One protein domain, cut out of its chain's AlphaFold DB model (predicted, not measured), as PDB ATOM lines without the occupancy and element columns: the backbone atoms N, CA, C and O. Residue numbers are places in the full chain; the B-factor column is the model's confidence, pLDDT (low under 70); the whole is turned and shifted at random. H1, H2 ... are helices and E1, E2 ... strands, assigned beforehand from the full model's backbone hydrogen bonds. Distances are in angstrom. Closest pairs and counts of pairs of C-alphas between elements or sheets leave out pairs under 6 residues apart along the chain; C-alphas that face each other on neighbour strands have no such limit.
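This is residues 6 to 144 of the 151 residues of the protein "Sporulation and cell division protein SsgA" of Saccharopolyspora spinosa (UniProt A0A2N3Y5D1). Two small antiparallel sheets, E5 to E8 and E1 to E4, share two helices: H1 packs over E6 and also meets the other sheet, while H2 lies over E1 and E2 and reaches the first sheet with residues 104 to 107. H3 forms an arm beyond this body, where residues 133 to 144 stick out, and residues 10 to 27 make a long loop with no named element. The printed part has 139 residues, with E1 E2 E3 E4 H1 E5 E6 E7 E8 H2 H3 along the chain; the sheet orders are E5 - E6 - E7 - E8 and E1 - E2 - E3 - E4, and the class is mixed, helices and strands. The whole is compact, with a radius of gyration of the C-alphas of 15.8 A and spans of 47 by 39 by 24 A.

Start with E5, residues 70 to 72, then read E6, residues 75 to 80, E7, residues 83 to 93, 26.4 A long, and E8, residues 96 to 103, 23.9 A long. Find C-alpha 83 at (-0.808, 55.570, 76.481); E7 begins there and bends by 74 degrees at residue 86. Go back to C-alpha 6 at (-15.492, 34.049, 80.027) for E1, residues 6 to 9, followed by E2, residues 28 to 33, E3, residues 40 to 46, and E4, residues 53 to 58. H1 is residues 59 to 67, H2 residues 104 to 117, 20.2 A long, and H3 residues 129 to 143, 21.8 A long, ending at C-alpha 143 at (-29.605, 43.902, 101.802).

The sheet E5 E6 E7 E8 is twisted and a meander, each strand the antiparallel neighbour of the one before; look for N 70 and O 77 at 2.8 A, N 78 and O 88 at 3.0 A, and N 89 and O 100 at 2.8 A. H1 lies over E6 at a height over the sheet of 7.6 A, with the closest C-alphas, Gly 65 and Ile 77, 4.7 A apart. H1 and H2 touch at Leu 66 and Thr 104, their closest C-alphas, 6.6 A apart, at a tilt of 37 degrees, only just steep, opposite ways. H2 lies over E1 and E2 at a height over their sheet of 9.7 A; the closest C-alphas of E1 and H2, Leu 7 and Phe 110, are 7.0 A apart. The sheet E1 E2 E3 E4 is also a meander; see N 9 and O 29 at 2.8 A, N 30 and O 44 at 2.9 A, and N 43 and O 55 at 2.8 A. Every O i to N i+4 pair is within hydrogen-bond range in H2, against 4 of 5 in H1 and 9 of 11 in H3. H3 is on neither sheet, and H2 and H3 are apart.

The farthest C-alphas, Pro 20 and Arg 125, are 47.8 A apart. The printed part has no cut; the links E1 to E2 and H2 to H3 are long. Mean pLDDT of the printed part is 79.1, with 39 residues under 70, among them 6 to 26 and 138 to 144.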
ATOM      1  N   ARG A   6     -16.351  33.803  78.867       67.62
ATOM      2  CA  ARG A   6     -15.492  34.049  80.027       67.62
ATOM      3  C   ARG A   6     -14.089  34.368  79.535       67.62
ATOM      4  O   ARG A   6     -13.492  33.542  78.848       67.62
ATOM      5  N   LEU A   7     -13.560  35.519  79.935       62.34
ATOM      6  CA  LEU A   7     -12.184  35.919  79.674       62.34
ATOM      7  C   LEU A   7     -11.475  36.186  81.001       62.34
ATOM      8  O   LEU A   7     -11.960  36.930  81.844       62.34
ATOM      9  N   ILE A   8     -10.303  35.588  81.187       59.12
ATOM     10  CA  ILE A   8      -9.473  35.822  82.371       59.12
ATOM     11  C   ILE A   8      -8.324  36.741  81.963       59.12
ATOM     12  O   ILE A   8      -7.495  36.360  81.137       59.12
ATOM     13  N   ILE A   9      -8.257  37.930  82.559       58.69
ATOM     14  CA  ILE A   9      -7.194  38.912  82.353       58.69
ATOM     15  C   ILE A   9      -6.267  38.884  83.577       58.69
ATOM     16  O   ILE A   9      -6.681  39.008  84.728       58.69
ATOM     17  N   ARG A  10      -4.967  38.690  83.352       52.12
ATOM     18  CA  ARG A  10      -3.967  38.589  84.428       52.12
ATOM     19  C   ARG A  10      -3.179  39.888  84.574       52.12
ATOM     20  O   ARG A  10      -1.968  39.875  84.410       52.12
ATOM     21  N   PHE A  11      -3.853  41.002  84.833       49.41
ATOM     22  CA  PHE A  11      -3.176  42.226  85.258       49.41
ATOM     23  C   PHE A  11      -4.182  43.192  85.879       49.41
ATOM     24  O   PHE A  11      -5.151  43.573  85.227       49.41
ATOM     25  N   ALA A  12      -3.977  43.553  87.140       52.03
ATOM     26  CA  ALA A  12      -4.726  44.603  87.805       52.03
ATOM     27  C   ALA A  12      -3.917  45.105  89.003       52.03
ATOM     28  O   ALA A  12      -3.394  44.311  89.779       52.03
ATOM     29  N   THR A  13      -3.821  46.418  89.159       52.03
ATOM     30  CA  THR A  13      -3.260  47.048  90.357       52.03
ATOM     31  C   THR A  13      -4.428  47.468  91.251       52.03
ATOM     32  O   THR A  13      -5.494  47.808  90.751       52.03
ATOM     33  N   VAL A  14      -4.284  47.392  92.571       51.62
ATOM     34  CA  VAL A  14      -5.259  47.951  93.524       51.62
ATOM     35  C   VAL A  14      -4.529  48.976  94.373       51.62
ATOM     36  O   VAL A  14      -3.442  48.689  94.876       51.62
ATOM     37  N   PHE A  15      -5.130  50.147  94.546       48.12
ATOM     38  CA  PHE A  15      -4.634  51.187  95.439       48.12
ATOM     39  C   PHE A  15      -5.661  51.381  96.546       48.12
ATOM     40  O   PHE A  15      -6.773  51.801  96.262       48.12
ATOM     41  N   ASP A  16      -5.305  51.059  97.785       44.25
ATOM     42  CA  ASP A  16      -6.140  51.384  98.941       44.25
ATOM     43  C   ASP A  16      -6.052  52.896  99.221       44.25
ATOM     44  O   ASP A  16      -4.959  53.462  99.206       44.25
ATOM     45  N   LEU A  17      -7.189  53.555  99.466       42.28
ATOM     46  CA  LEU A  17      -7.246  54.987  99.786       42.28
ATOM     47  C   LEU A  17      -6.876  55.270 101.257       42.28
ATOM     48  O   LEU A  17      -6.547  56.403 101.598       42.28
ATOM     49  N   ALA A  18      -6.904  54.260 102.130       44.56
ATOM     50  CA  ALA A  18      -6.615  54.391 103.558       44.56
ATOM     51  C   ALA A  18      -5.133  54.173 103.916       44.56
ATOM     52  O   ALA A  18      -4.745  54.378 105.066       44.56
ATOM     53  N   THR A  19      -4.296  53.775 102.953       44.59
ATOM     54  CA  THR A  19      -2.879  53.462 103.186       44.59
ATOM     55  C   THR A  19      -2.006  54.279 102.225       44.59
ATOM     56  O   THR A  19      -2.379  54.412 101.059       44.59
ATOM     57  N   PRO A  20      -0.849  54.840 102.645       48.91
ATOM     58  CA  PRO A  20       0.120  55.410 101.700       48.91
ATOM     59  C   PRO A  20       0.420  54.405 100.574       48.91
ATOM     60  O   PRO A  20       0.348  53.205 100.839       48.91
ATOM     61  N   PRO A  21       0.740  54.855  99.342       51.91
ATOM     62  CA  PRO A  21       0.817  53.996  98.162       51.91
ATOM     63  C   PRO A  21       1.815  52.854  98.377       51.91
ATOM     64  O   PRO A  21       3.020  52.998  98.184       51.91
ATOM     65  N   VAL A  22       1.295  51.704  98.792       51.88
ATOM     66  CA  VAL A  22       2.013  50.440  98.805       51.88
ATOM     67  C   VAL A  22       1.866  49.869  97.407       51.88
ATOM     68  O   VAL A  22       0.763  49.791  96.866       51.88
ATOM     69  N   VAL A  23       2.988  49.488  96.802       54.19
ATOM     70  CA  VAL A  23       2.985  48.726  95.554       54.19
ATOM     71  C   VAL A  23       2.265  47.406  95.828       54.19
ATOM     72  O   VAL A  23       2.826  46.497  96.441       54.19
ATOM     73  N   SER A  24       0.999  47.316  95.425       55.81
ATOM     74  CA  SER A  24       0.208  46.096  95.563       55.81
ATOM     75  C   SER A  24       0.627  45.084  94.493       55.81
ATOM     76  O   SER A  24       0.877  45.476  93.349       55.81
ATOM     77  N   PRO A  25       0.693  43.780  94.818       61.94
ATOM     78  CA  PRO A  25       0.953  42.755  93.817       61.94
ATOM     79  C   PRO A  25      -0.153  42.758  92.750       61.94
ATOM     80  O   PRO A  25      -1.308  43.062  93.072       61.94
ATOM     81  N   PRO A  26       0.166  42.397  91.494       64.56
ATOM     82  CA  PRO A  26      -0.832  42.321  90.439       64.56
ATOM     83  C   PRO A  26      -1.919  41.314  90.827       64.56
ATOM     84  O   PRO A  26      -1.636  40.143  91.090       64.56
ATOM     85  N   ILE A  27      -3.169  41.763  90.855       70.00
ATOM     86  CA  ILE A  27      -4.330  40.910  91.093       70.00
ATOM     87  C   ILE A  27      -4.856  40.364  89.760       70.00
ATOM     88  O   ILE A  27      -4.669  40.960  88.698       70.00
ATOM     89  N   GLN A  28      -5.523  39.211  89.795       73.19
ATOM     90  CA  GLN A  28      -6.184  38.676  88.603       73.19
ATOM     91  C   GLN A  28      -7.596  39.244  88.492       73.19
ATOM     92  O   GLN A  28      -8.355  39.206  89.462       73.19
ATOM     93  N   LEU A  29      -7.950  39.716  87.300       77.25
ATOM     94  CA  LEU A  29      -9.274  40.217  86.971       77.25
ATOM     95  C   LEU A  29      -9.913  39.297  85.932       77.25
ATOM     96  O   LEU A  29      -9.435  39.150  84.812       77.25
ATOM     97  N   GLU A  30     -11.028  38.682  86.279       84.38
ATOM     98  CA  GLU A  30     -11.822  37.921  85.324       84.38
ATOM     99  C   GLU A  30     -13.021  38.741  84.855       84.38
ATOM    100  O   GLU A  30     -13.752  39.291  85.676       84.38
ATOM    101  N   LEU A  31     -13.225  38.783  83.539       87.25
ATOM    102  CA  LEU A  31     -14.413  39.326  82.894       87.25
ATOM    103  C   LEU A  31     -15.342  38.182  82.490       87.25
ATOM    104  O   LEU A  31     -14.941  37.219  81.825       87.25
ATOM    105  N   ARG A  32     -16.612  38.294  82.867       89.44
ATOM    106  CA  ARG A  32     -17.638  37.301  82.568       89.44
ATOM    107  C   ARG A  32     -18.831  37.960  81.904       89.44
ATOM    108  O   ARG A  32     -19.370  38.934  82.417       89.44
ATOM    109  N   TYR A  33     -19.254  37.385  80.787       89.62
ATOM    110  CA  TYR A  33     -20.483  37.749  80.103       89.62
ATOM    111  C   TYR A  33     -21.454  36.570  80.124       89.62
ATOM    112  O   TYR A  33     -21.136  35.460  79.681       89.62
ATOM    113  N   GLU A  34     -22.648  36.820  80.646       88.62
ATOM    114  CA  GLU A  34     -23.749  35.866  80.676       88.62
ATOM    115  C   GLU A  34     -24.913  36.434  79.889       88.62
ATOM    116  O   GLU A  34     -25.417  37.506  80.191       88.62
ATOM    117  N   THR A  35     -25.418  35.679  78.923       87.19
ATOM    118  CA  THR A  35     -26.537  36.123  78.080       87.19
ATOM    119  C   THR A  35     -27.855  36.279  78.846       87.19
ATOM    120  O   THR A  35     -28.785  36.875  78.324       87.19
ATOM    121  N   ARG A  36     -27.956  35.714  80.060       83.88
ATOM    122  CA  ARG A  36     -29.088  35.930  80.984       83.88
ATOM    123  C   ARG A  36     -29.074  37.326  81.609       83.88
ATOM    124  O   ARG A  36     -30.053  37.729  82.224       83.88
ATOM    125  N   ASP A  37     -27.952  38.025  81.481       86.31
ATOM    126  CA  ASP A  37     -27.753  39.399  81.910       86.31
ATOM    127  C   ASP A  37     -27.052  40.186  80.790       86.31
ATOM    128  O   ASP A  37     -25.895  40.591  80.914       86.31
ATOM    129  N   PRO A  38     -27.712  40.330  79.627       90.75
ATOM    130  CA  PRO A  38     -27.054  40.732  78.385       90.75
ATOM    131  C   PRO A  38     -26.530  42.174  78.404       90.75
ATOM    132  O   PRO A  38     -25.716  42.532  77.552       90.75
ATOM    133  N   TYR A  39     -26.976  42.975  79.373       91.88
ATOM    134  CA  TYR A  39     -26.564  44.359  79.582       91.88
ATOM    135  C   TYR A  39     -25.313  44.496  80.448       91.88
ATOM    136  O   TYR A  39     -24.716  45.569  80.472       91.88
ATOM    137  N   ALA A  40     -24.896  43.443  81.153       91.88
ATOM    138  CA  ALA A  40     -23.890  43.555  82.194       91.88
ATOM    139  C   ALA A  40     -22.685  42.635  81.956       91.88
ATOM    140  O   ALA A  40     -22.787  41.505  81.475       91.88
ATOM    141  N   VAL A  41     -21.512  43.128  82.338       91.94
ATOM    142  CA  VAL A  41     -20.261  42.375  82.401       91.94
ATOM    143  C   VAL A  41     -19.875  42.242  83.865       91.94
ATOM    144  O   VAL A  41     -19.721  43.236  84.576       91.94
ATOM    145  N   GLY A  42     -19.711  41.004  84.319       89.75
ATOM    146  CA  GLY A  42     -19.191  40.714  85.647       89.75
ATOM    147  C   GLY A  42     -17.676  40.838  85.678       89.75
ATOM    148  O   GLY A  42     -16.988  40.264  84.837       89.75
ATOM    149  N   MET A  43     -17.159  41.543  86.675       85.44
ATOM    150  CA  MET A  43     -15.739  41.638  86.990       85.44
ATOM    151  C   MET A  43     -15.470  40.936  88.316       85.44
ATOM    152  O   MET A  43     -16.085  41.257  89.334       85.44
ATOM    153  N   ILE A  44     -14.551  39.976  88.306       83.25
ATOM    154  CA  ILE A  44     -14.170  39.201  89.486       83.25
ATOM    155  C   ILE A  44     -12.706  39.481  89.800       83.25
ATOM    156  O   ILE A  44     -11.810  39.095  89.047       83.25
ATOM    157  N   PHE A  45     -12.476  40.124  90.937       77.25
ATOM    158  CA  PHE A  45     -11.157  40.457  91.450       77.25
ATOM    159  C   PHE A  45     -10.661  39.333  92.355       77.25
ATOM    160  O   PHE A  45     -11.289  39.016  93.367       77.25
ATOM    161  N   ASN A  46      -9.519  38.746  92.004       72.88
ATOM    162  CA  ASN A  46      -8.868  37.684  92.763       72.88
ATOM    163  C   ASN A  46      -7.510  38.185  93.299       72.88
ATOM    164  O   ASN A  46      -6.477  37.947  92.667       72.88
ATOM    165  N   PRO A  47      -7.485  38.871  94.457       65.38
ATOM    166  CA  PRO A  47      -6.265  39.352  95.117       65.38
ATOM    167  C   PRO A  47      -5.412  38.252  95.786       65.38
ATOM    168  O   PRO A  47      -4.458  38.555  96.495       65.38
ATOM    169  N   GLY A  48      -5.730  36.967  95.600       61.31
ATOM    170  CA  GLY A  48      -4.918  35.834  96.073       61.31
ATOM    171  C   GLY A  48      -5.067  35.476  97.560       61.31
ATOM    172  O   GLY A  48      -4.841  34.325  97.921       61.31
ATOM    173  N   ARG A  49      -5.507  36.404  98.419       59.66
ATOM    174  CA  ARG A  49      -6.064  36.088  99.750       59.66
ATOM    175  C   ARG A  49      -7.558  35.788  99.603       59.66
ATOM    176  O   ARG A  49      -8.157  36.217  98.630       59.66
ATOM    177  N   ASN A  50      -8.153  35.049 100.538       57.78
ATOM    178  CA  ASN A  50      -9.508  34.463 100.471       57.78
ATOM    179  C   ASN A  50     -10.695  35.444 100.260       57.78
ATOM    180  O   ASN A  50     -11.846  35.049 100.432       57.78
ATOM    181  N   SER A  51     -10.454  36.702  99.895       63.22
ATOM    182  CA  SER A  51     -11.453  37.666  99.453       63.22
ATOM    183  C   SER A  51     -11.561  37.662  97.924       63.22
ATOM    184  O   SER A  51     -10.575  37.829  97.212       63.22
ATOM    185  N   ARG A  52     -12.777  37.487  97.401       68.88
ATOM    186  CA  ARG A  52     -13.110  37.785  96.001       68.88
ATOM    187  C   ARG A  52     -14.079  38.950  95.997       68.88
ATOM    188  O   ARG A  52     -15.141  38.851  96.607       68.88
ATOM    189  N   ALA A  53     -13.718  40.037  95.328       75.00
ATOM    190  CA  ALA A  53     -14.654  41.126  95.087       75.00
ATOM    191  C   ALA A  53     -15.304  40.917  93.719       75.00
ATOM    192  O   ALA A  53     -14.643  40.513  92.762       75.00
ATOM    193  N   HIS A  54     -16.606  41.165  93.644       78.75
ATOM    194  CA  HIS A  54     -17.383  41.058  92.420       78.75
ATOM    195  C   HIS A  54     -18.049  42.406  92.171       78.75
ATOM    196  O   HIS A  54     -18.693  42.940  93.073       78.75
ATOM    197  N   CYS A  55     -17.922  42.944  90.963       84.12
ATOM    198  CA  CYS A  55     -18.760  44.053  90.522       84.12
ATOM    199  C   CYS A  55     -19.382  43.740  89.162       84.12
ATOM    200  O   CYS A  55     -18.885  42.899  88.413       84.12
ATOM    201  N   MET A  56     -20.498  44.398  88.872       89.00
ATOM    202  CA  MET A  56     -21.131  44.376  87.559       89.00
ATOM    203  C   MET A  56     -20.973  45.761  86.949       89.00
ATOM    204  O   MET A  56     -21.179  46.760  87.637       89.00
ATOM    205  N   ILE A  57     -20.607  45.814  85.675       91.62
ATOM    206  CA  ILE A  57     -20.511  47.054  84.906       91.62
ATOM    207  C   ILE A  57     -21.376  46.912  83.663       91.62
ATOM    208  O   ILE A  57     -21.434  45.831  83.072       91.62
ATOM    209  N   ALA A  58     -22.038  47.993  83.259       94.81
ATOM    210  CA  ALA A  58     -22.779  48.014  82.011       94.81
ATOM    211  C   ALA A  58     -21.838  47.746  80.818       94.81
ATOM    212  O   ALA A  58     -20.717  48.260  80.732       94.81
ATOM    213  N   ARG A  59     -22.269  46.866  79.913       95.69
ATOM    214  CA  ARG A  59     -21.480  46.421  78.756       95.69
ATOM    215  C   ARG A  59     -21.160  47.582  77.814       95.69
ATOM    216  O   ARG A  59     -20.042  47.690  77.316       95.69
ATOM    217  N   ASP A  60     -22.139  48.448  77.599       96.62
ATOM    218  CA  ASP A  60     -22.021  49.675  76.818       96.62
ATOM    219  C   ASP A  60     -21.117  50.714  77.492       96.62
ATOM    220  O   ASP A  60     -20.334  51.363  76.804       96.62
ATOM    221  N   LEU A  61     -21.127  50.814  78.824       96.69
ATOM    222  CA  LEU A  61     -20.198  51.667  79.562       96.69
ATOM    223  C   LEU A  61     -18.741  51.227  79.359       96.69
ATOM    224  O   LEU A  61     -17.867  52.071  79.150       96.69
ATOM    225  N   LEU A  62     -18.468  49.917  79.371       94.75
ATOM    226  CA  LEU A  62     -17.143  49.389  79.026       94.75
ATOM    227  C   LEU A  62     -16.751  49.754  77.591       94.75
ATOM    228  O   LEU A  62     -15.626  50.196  77.371       94.75
ATOM    229  N   ALA A  63     -17.670  49.618  76.632       96.81
ATOM    230  CA  ALA A  63     -17.423  49.972  75.236       96.81
ATOM    231  C   ALA A  63     -17.156  51.475  75.046       96.81
ATOM    232  O   ALA A  63     -16.172  51.850  74.410       96.81
ATOM    233  N   ALA A  64     -17.974  52.339  75.648       97.69
ATOM    234  CA  ALA A  64     -17.793  53.789  75.613       97.69
ATOM    235  C   ALA A  64     -16.460  54.208  76.258       97.69
ATOM    236  O   ALA A  64     -15.747  55.065  75.728       97.69
ATOM    237  N   GLY A  65     -16.091  53.541  77.356       96.88
ATOM    238  CA  GLY A  65     -14.844  53.737  78.087       96.88
ATOM    239  C   GLY A  65     -13.569  53.396  77.309       96.88
ATOM    240  O   GLY A  65     -12.507  53.918  77.644       96.88
ATOM    241  N   LEU A  66     -13.657  52.563  76.265       95.75
ATOM    242  CA  LEU A  66     -12.540  52.311  75.345       95.75
ATOM    243  C   LEU A  66     -12.290  53.468  74.371       95.75
ATOM    244  O   LEU A  66     -11.192  53.583  73.833       95.75
ATOM    245  N   VAL A  67     -13.299  54.308  74.125       96.44
ATOM    246  CA  VAL A  67     -13.240  55.395  73.135       96.44
ATOM    247  C   VAL A  67     -13.001  56.741  73.810       96.44
ATOM    248  O   VAL A  67     -12.249  57.574  73.309       96.44
ATOM    249  N   SER A  68     -13.645  56.978  74.951       96.56
ATOM    250  CA  SER A  68     -13.596  58.262  75.646       96.56
ATOM    251  C   SER A  68     -13.836  58.098  77.143       96.56
ATOM    252  O   SER A  68     -14.318  57.064  77.609       96.56
ATOM    253  N   ARG A  69     -13.510  59.134  77.923       96.69
ATOM    254  CA  ARG A  69     -13.780  59.136  79.363       96.69
ATOM    255  C   ARG A  69     -15.286  59.016  79.616       96.69
ATOM    256  O   ARG A  69     -16.037  59.929  79.297       96.69
ATOM    257  N   SER A  70     -15.682  57.915  80.244       97.88
ATOM    258  CA  SER A  70     -17.068  57.522  80.498       97.88
ATOM    259  C   SER A  70     -17.237  57.061  81.948       97.88
ATOM    260  O   SER A  70     -16.271  56.675  82.612       97.88
ATOM    261  N   GLY A  71     -18.452  57.111  82.488       95.25
ATOM    262  CA  GLY A  71     -18.689  56.677  83.860       95.25
ATOM    263  C   GLY A  71     -20.152  56.671  84.261       95.25
ATOM    264  O   GLY A  71     -20.927  57.498  83.794       95.25
ATOM    265  N   GLU A  72     -20.487  55.781  85.187       93.94
ATOM    266  CA  GLU A  72     -21.813  55.673  85.788       93.94
ATOM    267  C   GLU A  72     -21.663  55.290  87.259       93.94
ATOM    268  O   GLU A  72     -20.809  54.471  87.608       93.94
ATOM    269  N   GLY A  73     -22.446  55.923  88.136       89.88
ATOM    270  CA  GLY A  73     -22.383  55.686  89.576       89.88
ATOM    271  C   GLY A  73     -20.951  55.779  90.103       89.88
ATOM    272  O   GLY A  73     -20.294  56.822  89.990       89.88
ATOM    273  N   ASN A  74     -20.458  54.666  90.634       88.81
ATOM    274  CA  ASN A  74     -19.133  54.529  91.220       88.81
ATOM    275  C   ASN A  74     -18.042  54.015  90.264       88.81
ATOM    276  O   ASN A  74     -16.922  53.752  90.708       88.81
ATOM    277  N   VAL A  75     -18.354  53.878  88.974       92.19
ATOM    278  CA  VAL A  75     -17.451  53.385  87.930       92.19
ATOM    279  C   VAL A  75     -16.984  54.541  87.047       92.19
ATOM    280  O   VAL A  75     -17.788  55.358  86.589       92.19
ATOM    281  N   ARG A  76     -15.685  54.614  86.757       94.56
ATOM    282  CA  ARG A  76     -15.097  55.505  85.743       94.56
ATOM    283  C   ARG A  76     -14.182  54.697  84.831       94.56
ATOM    284  O   ARG A  76     -13.405  53.890  85.325       94.56
ATOM    285  N   ILE A  77     -14.266  54.914  83.522       95.31
ATOM    286  CA  ILE A  77     -13.476  54.204  82.511       95.31
ATOM    287  C   ILE A  77     -12.947  55.215  81.502       95.31
ATOM    288  O   ILE A  77     -13.685  56.092  81.053       95.31
ATOM    289  N   SER A  78     -11.672  55.128  81.145       96.12
ATOM    290  CA  SER A  78     -11.101  55.984  80.106       96.12
ATOM    291  C   SER A  78      -9.854  55.373  79.484       96.12
ATOM    292  O   SER A  78      -9.099  54.714  80.209       96.12
ATOM    293  N   PRO A  79      -9.543  55.688  78.215       95.75
ATOM    294  CA  PRO A  79      -8.201  55.483  77.688       95.75
ATOM    295  C   PRO A  79      -7.183  56.213  78.570       95.75
ATOM    296  O   PRO A  79      -7.459  57.306  79.083       95.75
ATOM    297  N   ARG A  80      -6.011  55.615  78.770       92.44
ATOM    298  CA  ARG A  80      -4.942  56.232  79.551       92.44
ATOM    299  C   ARG A  80      -4.384  57.431  78.760       92.44
ATOM    300  O   ARG A  80      -4.001  57.244  77.605       92.44
ATOM    301  N   PRO A  81      -4.332  58.651  79.330       88.38
ATOM    302  CA  PRO A  81      -3.990  59.859  78.567       88.38
ATOM    303  C   PRO A  81      -2.617  59.833  77.883       88.38
ATOM    304  O   PRO A  81      -2.459  60.405  76.811       88.38
ATOM    305  N   ASP A  82      -1.631  59.185  78.502       91.56
ATOM    306  CA  ASP A  82      -0.252  59.071  78.020       91.56
ATOM    307  C   ASP A  82       0.018  57.766  77.246       91.56
ATOM    308  O   ASP A  82       1.074  57.633  76.631       91.56
ATOM    309  N   ASN A  83      -0.917  56.808  77.252       91.12
ATOM    310  CA  ASN A  83      -0.808  55.570  76.481       91.12
ATOM    311  C   ASN A  83      -2.199  55.000  76.109       91.12
ATOM    312  O   ASN A  83      -2.756  54.209  76.872       91.12
ATOM    313  N   PRO A  84      -2.753  55.324  74.928       90.81
ATOM    314  CA  PRO A  84      -4.095  54.888  74.530       90.81
ATOM    315  C   PRO A  84      -4.225  53.370  74.291       90.81
ATOM    316  O   PRO A  84      -5.342  52.858  74.186       90.81
ATOM    317  N   GLU A  85      -3.116  52.619  74.240       92.25
ATOM    318  CA  GLU A  85      -3.157  51.148  74.242       92.25
ATOM    319  C   GLU A  85      -3.615  50.566  75.584       92.25
ATOM    320  O   GLU A  85      -3.854  49.361  75.689       92.25
ATOM    321  N   LEU A  86      -3.729  51.412  76.609       89.75
ATOM    322  CA  LEU A  86      -4.180  51.057  77.940       89.75
ATOM    323  C   LEU A  86      -5.502  51.753  78.256       89.75
ATOM    324  O   LEU A  86      -5.722  52.920  77.924       89.75
ATOM    325  N   VAL A  87      -6.365  51.040  78.968       91.56
ATOM    326  CA  VAL A  87      -7.604  51.561  79.540       91.56
ATOM    327  C   VAL A  87      -7.517  51.493  81.056       91.56
ATOM    328  O   VAL A  87      -7.071  50.494  81.626       91.56
ATOM    329  N   VAL A  88      -7.956  52.567  81.705       90.88
ATOM    330  CA  VAL A  88      -8.040  52.684  83.158       90.88
ATOM    331  C   VAL A  88      -9.496  52.530  83.580       90.88
ATOM    332  O   VAL A  88     -10.362  53.241  83.073       90.88
ATOM    333  N   ILE A  89      -9.759  51.625  84.521       89.06
ATOM    334  CA  ILE A  89     -11.065  51.414  85.157       89.06
ATOM    335  C   ILE A  89     -10.915  51.750  86.639       89.06
ATOM    336  O   ILE A  89     -10.192  51.065  87.355       89.06
ATOM    337  N   ALA A  90     -11.602  52.783  87.114       87.88
ATOM    338  CA  ALA A  90     -11.639  53.158  88.520       87.88
ATOM    339  C   ALA A  90     -13.002  52.822  89.137       87.88
ATOM    340  O   ALA A  90     -14.050  53.192  88.605       87.88
ATOM    341  N   LEU A  91     -12.972  52.146  90.282       85.31
ATOM    342  CA  LEU A  91     -14.122  51.803  91.109       85.31
ATOM    343  C   LEU A  91     -14.004  52.515  92.452       85.31
ATOM    344  O   LEU A  91     -12.949  52.486  93.079       85.31
ATOM    345  N   THR A  92     -15.089  53.129  92.908       82.69
ATOM    346  CA  THR A  92     -15.178  53.705  94.256       82.69
ATOM    347  C   THR A  92     -16.175  52.912  95.096       82.69
ATOM    348  O   THR A  92     -17.277  52.608  94.656       82.69
ATOM    349  N   ALA A  93     -15.810  52.558  96.316       73.69
ATOM    350  CA  ALA A  93     -16.688  51.923  97.285       73.69
ATOM    351  C   ALA A  93     -16.517  52.612  98.646       73.69
ATOM    352  O   ALA A  93     -15.484  53.242  98.879       73.69
ATOM    353  N   PRO A  94     -17.477  52.470  99.578       73.94
ATOM    354  CA  PRO A  94     -17.298  52.964 100.944       73.94
ATOM    355  C   PRO A  94     -16.031  52.417 101.618       73.94
ATOM    356  O   PRO A  94     -15.429  53.088 102.445       73.94
ATOM    357  N   SER A  95     -15.603  51.212 101.231       67.69
ATOM    358  CA  SER A  95     -14.396  50.553 101.733       67.69
ATOM    359  C   SER A  95     -13.093  51.009 101.066       67.69
ATOM    360  O   SER A  95     -12.041  50.506 101.439       67.69
ATOM    361  N   GLY A  96     -13.138  51.885 100.054       69.38
ATOM    362  CA  GLY A  96     -11.950  52.380  99.349       69.38
ATOM    363  C   GLY A  96     -12.123  52.494  97.833       69.38
ATOM    364  O   GLY A  96     -13.202  52.271  97.283       69.38
ATOM    365  N   GLN A  97     -11.043  52.848  97.139       73.94
ATOM    366  CA  GLN A  97     -11.003  52.916  95.677       73.94
ATOM    367  C   GLN A  97     -10.197  51.750  95.098       73.94
ATOM    368  O   GLN A  97      -9.368  51.155  95.771       73.94
ATOM    369  N   GLY A  98     -10.460  51.383  93.849       75.69
ATOM    370  CA  GLY A  98      -9.668  50.415  93.096       75.69
ATOM    371  C   GLY A  98      -9.454  50.940  91.686       75.69
ATOM    372  O   GLY A  98     -10.422  51.328  91.040       75.69
ATOM    373  N   VAL A  99      -8.207  50.982  91.216       79.56
ATOM    374  CA  VAL A  99      -7.873  51.488  89.877       79.56
ATOM    375  C   VAL A  99      -7.118  50.423  89.107       79.56
ATOM    376  O   VAL A  99      -5.972  50.118  89.416       79.56
ATOM    377  N   PHE A 100      -7.768  49.892  88.082       79.56
ATOM    378  CA  PHE A 100      -7.280  48.806  87.250       79.56
ATOM    379  C   PHE A 100      -6.804  49.346  85.913       79.56
ATOM    380  O   PHE A 100      -7.421  50.244  85.344       79.56
ATOM    381  N   GLU A 101      -5.741  48.751  85.391       83.38
ATOM    382  CA  GLU A 101      -5.210  49.063  84.073       83.38
ATOM    383  C   GLU A 101      -5.112  47.773  83.263       83.38
ATOM    384  O   GLU A 101      -4.653  46.743  83.763       83.38
ATOM    385  N   THR A 102      -5.577  47.812  82.019       84.44
ATOM    386  CA  THR A 102      -5.476  46.680  81.096       84.44
ATOM    387  C   THR A 102      -5.289  47.160  79.665       84.44
ATOM    388  O   THR A 102      -5.453  48.344  79.377       84.44
ATOM    389  N   ARG A 103      -4.942  46.246  78.757       88.12
ATOM    390  CA  ARG A 103      -4.783  46.586  77.346       88.12
ATOM    391  C   ARG A 103      -6.136  46.789  76.672       88.12
ATOM    392  O   ARG A 103      -7.044  45.963  76.805       88.12
ATOM    393  N   THR A 104      -6.226  47.854  75.888       91.25
ATOM    394  CA  THR A 104      -7.396  48.219  75.085       91.25
ATOM    395  C   THR A 104      -7.781  47.096  74.119       91.25
ATOM    396  O   THR A 104      -8.960  46.775  74.006       91.25
ATOM    397  N   ASP A 105      -6.813  46.437  73.470       91.38
ATOM    398  CA  ASP A 105      -7.070  45.356  72.502       91.38
ATOM    399  C   ASP A 105      -7.704  44.106  73.135       91.38
ATOM    400  O   ASP A 105      -8.599  43.494  72.549       91.38
ATOM    401  N   VAL A 106      -7.288  43.749  74.351       88.44
ATOM    402  CA  VAL A 106      -7.842  42.624  75.114       88.44
ATOM    403  C   VAL A 106      -9.302  42.891  75.472       88.44
ATOM    404  O   VAL A 106     -10.154  42.027  75.247       88.44
ATOM    405  N   LEU A 107      -9.610  44.085  75.992       90.19
ATOM    406  CA  LEU A 107     -10.982  44.441  76.355       90.19
ATOM    407  C   LEU A 107     -11.869  44.637  75.113       90.19
ATOM    408  O   LEU A 107     -13.015  44.189  75.106       90.19
ATOM    409  N   ALA A 108     -11.333  45.215  74.034       94.00
ATOM    410  CA  ALA A 108     -12.039  45.344  72.760       94.00
ATOM    411  C   ALA A 108     -12.402  43.973  72.174       94.00
ATOM    412  O   ALA A 108     -13.538  43.762  71.752       94.00
ATOM    413  N   ARG A 109     -11.468  43.012  72.196       92.31
ATOM    414  CA  ARG A 109     -11.730  41.642  71.741       92.31
ATOM    415  C   ARG A 109     -12.839  40.976  72.550       92.31
ATOM    416  O   ARG A 109     -13.743  40.402  71.956       92.31
ATOM    417  N   PHE A 110     -12.794  41.087  73.879       92.12
ATOM    418  CA  PHE A 110     -13.862  40.583  74.744       92.12
ATOM    419  C   PHE A 110     -15.222  41.171  74.365       92.12
ATOM    420  O   PHE A 110     -16.174  40.425  74.154       92.12
ATOM    421  N   LEU A 111     -15.315  42.498  74.244       94.19
ATOM    422  CA  LEU A 111     -16.567  43.170  73.905       94.19
ATOM    423  C   LEU A 111     -17.076  42.751  72.525       94.19
ATOM    424  O   LEU A 111     -18.256  42.426  72.403       94.19
ATOM    425  N   ASN A 112     -16.199  42.668  71.523       94.56
ATOM    426  CA  ASN A 112     -16.552  42.167  70.195       94.56
ATOM    427  C   ASN A 112     -17.138  40.750  70.264       94.56
ATOM    428  O   ASN A 112     -18.181  40.496  69.662       94.56
ATOM    429  N   ASP A 113     -16.535  39.857  71.054       92.12
ATOM    430  CA  ASP A 113     -17.056  38.503  71.263       92.12
ATOM    431  C   ASP A 113     -18.445  38.531  71.931       92.12
ATOM    432  O   ASP A 113     -19.324  37.757  71.553       92.12
ATOM    433  N   THR A 114     -18.697  39.444  72.880       91.94
ATOM    434  CA  THR A 114     -20.035  39.591  73.490       91.94
ATOM    435  C   THR A 114     -21.081  40.135  72.513       91.94
ATOM    436  O   THR A 114     -22.208  39.635  72.489       91.94
ATOM    437  N   TYR A 115     -20.726  41.125  71.686       94.19
ATOM    438  CA  TYR A 115     -21.626  41.713  70.692       94.19
ATOM    439  C   TYR A 115     -21.906  40.761  69.527       94.19
ATOM    440  O   TYR A 115     -22.987  40.808  68.948       94.19
ATOM    441  N   ALA A 116     -20.984  39.846  69.226       91.94
ATOM    442  CA  ALA A 116     -21.218  38.765  68.275       91.94
ATOM    443  C   ALA A 116     -22.241  37.727  68.783       91.94
ATOM    444  O   ALA A 116     -22.872  37.052  67.973       91.94
ATOM    445  N   ILE A 117     -22.412  37.582  70.105       90.50
ATOM    446  CA  ILE A 117     -23.435  36.700  70.698       90.50
ATOM    447  C   ILE A 117     -24.782  37.423  70.764       90.50
ATOM    448  O   ILE A 117     -25.801  36.866  70.358       90.50
ATOM    449  N   ILE A 118     -24.786  38.651  71.288       90.62
ATOM    450  CA  ILE A 118     -25.972  39.504  71.394       90.62
ATOM    451  C   ILE A 118     -25.579  40.903  70.943       90.62
ATOM    452  O   ILE A 118     -24.894  41.622  71.682       90.62
ATOM    453  N   ALA A 119     -26.026  41.281  69.747       93.50
ATOM    454  CA  ALA A 119     -25.793  42.605  69.191       93.50
ATOM    455  C   ALA A 119     -26.373  43.697  70.101       93.50
ATOM    456  O   ALA A 119     -27.293  43.458  70.887       93.50
ATOM    457  N   SER A 120     -25.827  44.906  69.998       92.62
ATOM    458  CA  SER A 120     -26.416  46.057  70.677       92.62
ATOM    459  C   SER A 120     -27.822  46.324  70.128       92.62
ATOM    460  O   SER A 120     -28.027  46.306  68.916       92.62
ATOM    461  N   GLY A 121     -28.787  46.530  71.019       92.50
ATOM    462  CA  GLY A 121     -30.210  46.678  70.714       92.50
ATOM    463  C   GLY A 121     -31.006  45.368  70.787       92.50
ATOM    464  O   GLY A 121     -32.212  45.409  71.029       92.50
ATOM    465  N   ASP A 122     -30.362  44.205  70.644       91.81
ATOM    466  CA  ASP A 122     -31.021  42.889  70.667       91.81
ATOM    467  C   ASP A 122     -31.130  42.278  72.075       91.81
ATOM    468  O   ASP A 122     -31.721  41.208  72.247       91.81
ATOM    469  N   GLU A 123     -30.594  42.936  73.105       90.31
ATOM    470  CA  GLU A 123     -30.510  42.407  74.471       90.31
ATOM    471  C   GLU A 123     -31.873  42.026  75.060       90.31
ATOM    472  O   GLU A 123     -32.002  40.989  75.713       90.31
ATOM    473  N   HIS A 124     -32.910  42.813  74.771       85.88
ATOM    474  CA  HIS A 124     -34.278  42.601  75.252       85.88
ATOM    475  C   HIS A 124     -34.859  41.232  74.862       85.88
ATOM    476  O   HIS A 124     -35.742  40.715  75.539       85.88
ATOM    477  N   ARG A 125     -34.352  40.612  73.790       86.31
ATOM    478  CA  ARG A 125     -34.793  39.290  73.310       86.31
ATOM    479  C   ARG A 125     -34.259  38.142  74.168       86.31
ATOM    480  O   ARG A 125     -34.737  37.017  74.053       86.31
ATOM    481  N   TRP A 126     -33.252  38.424  74.991       81.94
ATOM    482  CA  TRP A 126     -32.541  37.456  75.826       81.94
ATOM    483  C   TRP A 126     -32.825  37.633  77.316       81.94
ATOM    484  O   TRP A 126     -32.502  36.750  78.111       81.94
ATOM    485  N   LEU A 127     -33.449  38.750  77.690       77.38
ATOM    486  CA  LEU A 127     -33.878  39.027  79.048       77.38
ATOM    487  C   LEU A 127     -35.358  38.654  79.207       77.38
ATOM    488  O   LEU A 127     -36.234  39.299  78.638       77.38
ATOM    489  N   SER A 128     -35.648  37.629  80.010       72.12
ATOM    490  CA  SER A 128     -37.014  37.402  80.489       72.12
ATOM    491  C   SER A 128     -37.328  38.423  81.579       72.12
ATOM    492  O   SER A 128     -36.586  38.536  82.557       72.12
ATOM    493  N   VAL A 129     -38.426  39.164  81.421       70.69
ATOM    494  CA  VAL A 129     -38.873  40.164  82.404       70.69
ATOM    495  C   VAL A 129     -39.129  39.513  83.766       70.69
ATOM    496  O   VAL A 129     -38.724  40.067  84.786       70.69
ATOM    497  N   ASP A 130     -39.705  38.309  83.789       73.06
ATOM    498  CA  ASP A 130     -39.979  37.572  85.029       73.06
ATOM    499  C   ASP A 130     -38.690  37.134  85.743       73.06
ATOM    500  O   ASP A 130     -38.583  37.234  86.970       73.06
ATOM    501  N   ASP A 131     -37.670  36.711  84.988       69.44
ATOM    502  CA  ASP A 131     -36.363  36.351  85.554       69.44
ATOM    503  C   ASP A 131     -35.630  37.593  86.079       69.44
ATOM    504  O   ASP A 131     -35.021  37.559  87.152       69.44
ATOM    505  N   ALA A 132     -35.702  38.707  85.344       68.88
ATOM    506  CA  ALA A 132     -35.111  39.977  85.754       68.88
ATOM    507  C   ALA A 132     -35.752  40.492  87.053       68.88
ATOM    508  O   ALA A 132     -35.040  40.839  87.999       68.88
ATOM    509  N   LEU A 133     -37.084  40.462  87.135       72.19
ATOM    510  CA  LEU A 133     -37.835  40.881  88.316       72.19
ATOM    511  C   LEU A 133     -37.536  39.979  89.521       72.19
ATOM    512  O   LEU A 133     -37.292  40.473  90.622       72.19
ATOM    513  N   SER A 134     -37.450  38.663  89.305       75.00
ATOM    514  CA  SER A 134     -37.073  37.706  90.352       75.00
ATOM    515  C   SER A 134     -35.695  38.012  90.945       75.00
ATOM    516  O   SER A 134     -35.511  37.933  92.160       75.00
ATOM    517  N   ARG A 135     -34.718  38.410  90.117       69.69
ATOM    518  CA  ARG A 135     -33.364  38.777  90.574       69.69
ATOM    519  C   ARG A 135     -33.361  40.056  91.410       69.69
ATOM    520  O   ARG A 135     -32.668  40.086  92.425       69.69
ATOM    521  N   VAL A 136     -34.144  41.068  91.034       72.75
ATOM    522  CA  VAL A 136     -34.279  42.315  91.812       72.75
ATOM    523  C   VAL A 136     -34.881  42.025  93.190       72.75
ATOM    524  O   VAL A 136     -34.300  42.404  94.206       72.75
ATOM    525  N   LEU A 137     -35.973  41.260  93.239       75.31
ATOM    526  CA  LEU A 137     -36.646  40.893  94.491       75.31
ATOM    527  C   LEU A 137     -35.785  39.991  95.398       75.31
ATOM    528  O   LEU A 137     -35.898  40.041  96.622       75.31
ATOM    529  N   LEU A 138     -34.902  39.170  94.819       68.75
ATOM    530  CA  LEU A 138     -33.928  38.367  95.568       68.75
ATOM    531  C   LEU A 138     -32.751  39.194  96.103       68.75
ATOM    532  O   LEU A 138     -32.198  38.844  97.148       68.75
ATOM    533  N   ASN A 139     -32.344  40.254  95.399       60.38
ATOM    534  CA  ASN A 139     -31.263  41.137  95.838       60.38
ATOM    535  C   ASN A 139     -31.688  42.002  97.034       60.38
ATOM    536  O   ASN A 139     -30.887  42.201  97.945       60.38
ATOM    537  N   ASP A 140     -32.955  42.422  97.075       57.22
ATOM    538  CA  ASP A 140     -33.534  43.197  98.179       57.22
ATOM    539  C   ASP A 140     -33.452  42.435  99.519       57.22
ATOM    540  O   ASP A 140     -32.979  42.952 100.528       57.22
ATOM    541  N   ARG A 141     -33.728  41.121  99.508       52.84
ATOM    542  CA  ARG A 141     -33.637  40.265 100.711       52.84
ATOM    543  C   ARG A 141     -32.217  39.980 101.212       52.84
ATOM    544  O   ARG A 141     -32.061  39.439 102.307       52.84
ATOM    545  N   ARG A 142     -31.175  40.273 100.425       50.34
ATOM    546  CA  ARG A 142     -29.774  40.183 100.886       50.34
ATOM    547  C   ARG A 142     -29.297  41.475 101.541       50.34
ATOM    548  O   ARG A 142     -28.348  41.415 102.315       50.34
ATOM    549  N   ASN A 143     -29.943  42.599 101.240       51.28
ATOM    550  CA  ASN A 143     -29.605  43.902 101.802       51.28
ATOM    551  C   ASN A 143     -30.210  44.114 103.207       51.28
ATOM    552  O   ASN A 143     -29.800  45.026 103.911       51.28
ATOM    553  N   ASP A 144     -31.126  43.233 103.629       45.84
ATOM    554  CA  ASP A 144     -31.829  43.268 104.924       45.84
ATOM    555  C   ASP A 144     -31.185  42.371 106.012       45.84
ATOM    556  O   ASP A 144     -31.807  41.998 107.003       45.84
TER     557      ASP A 144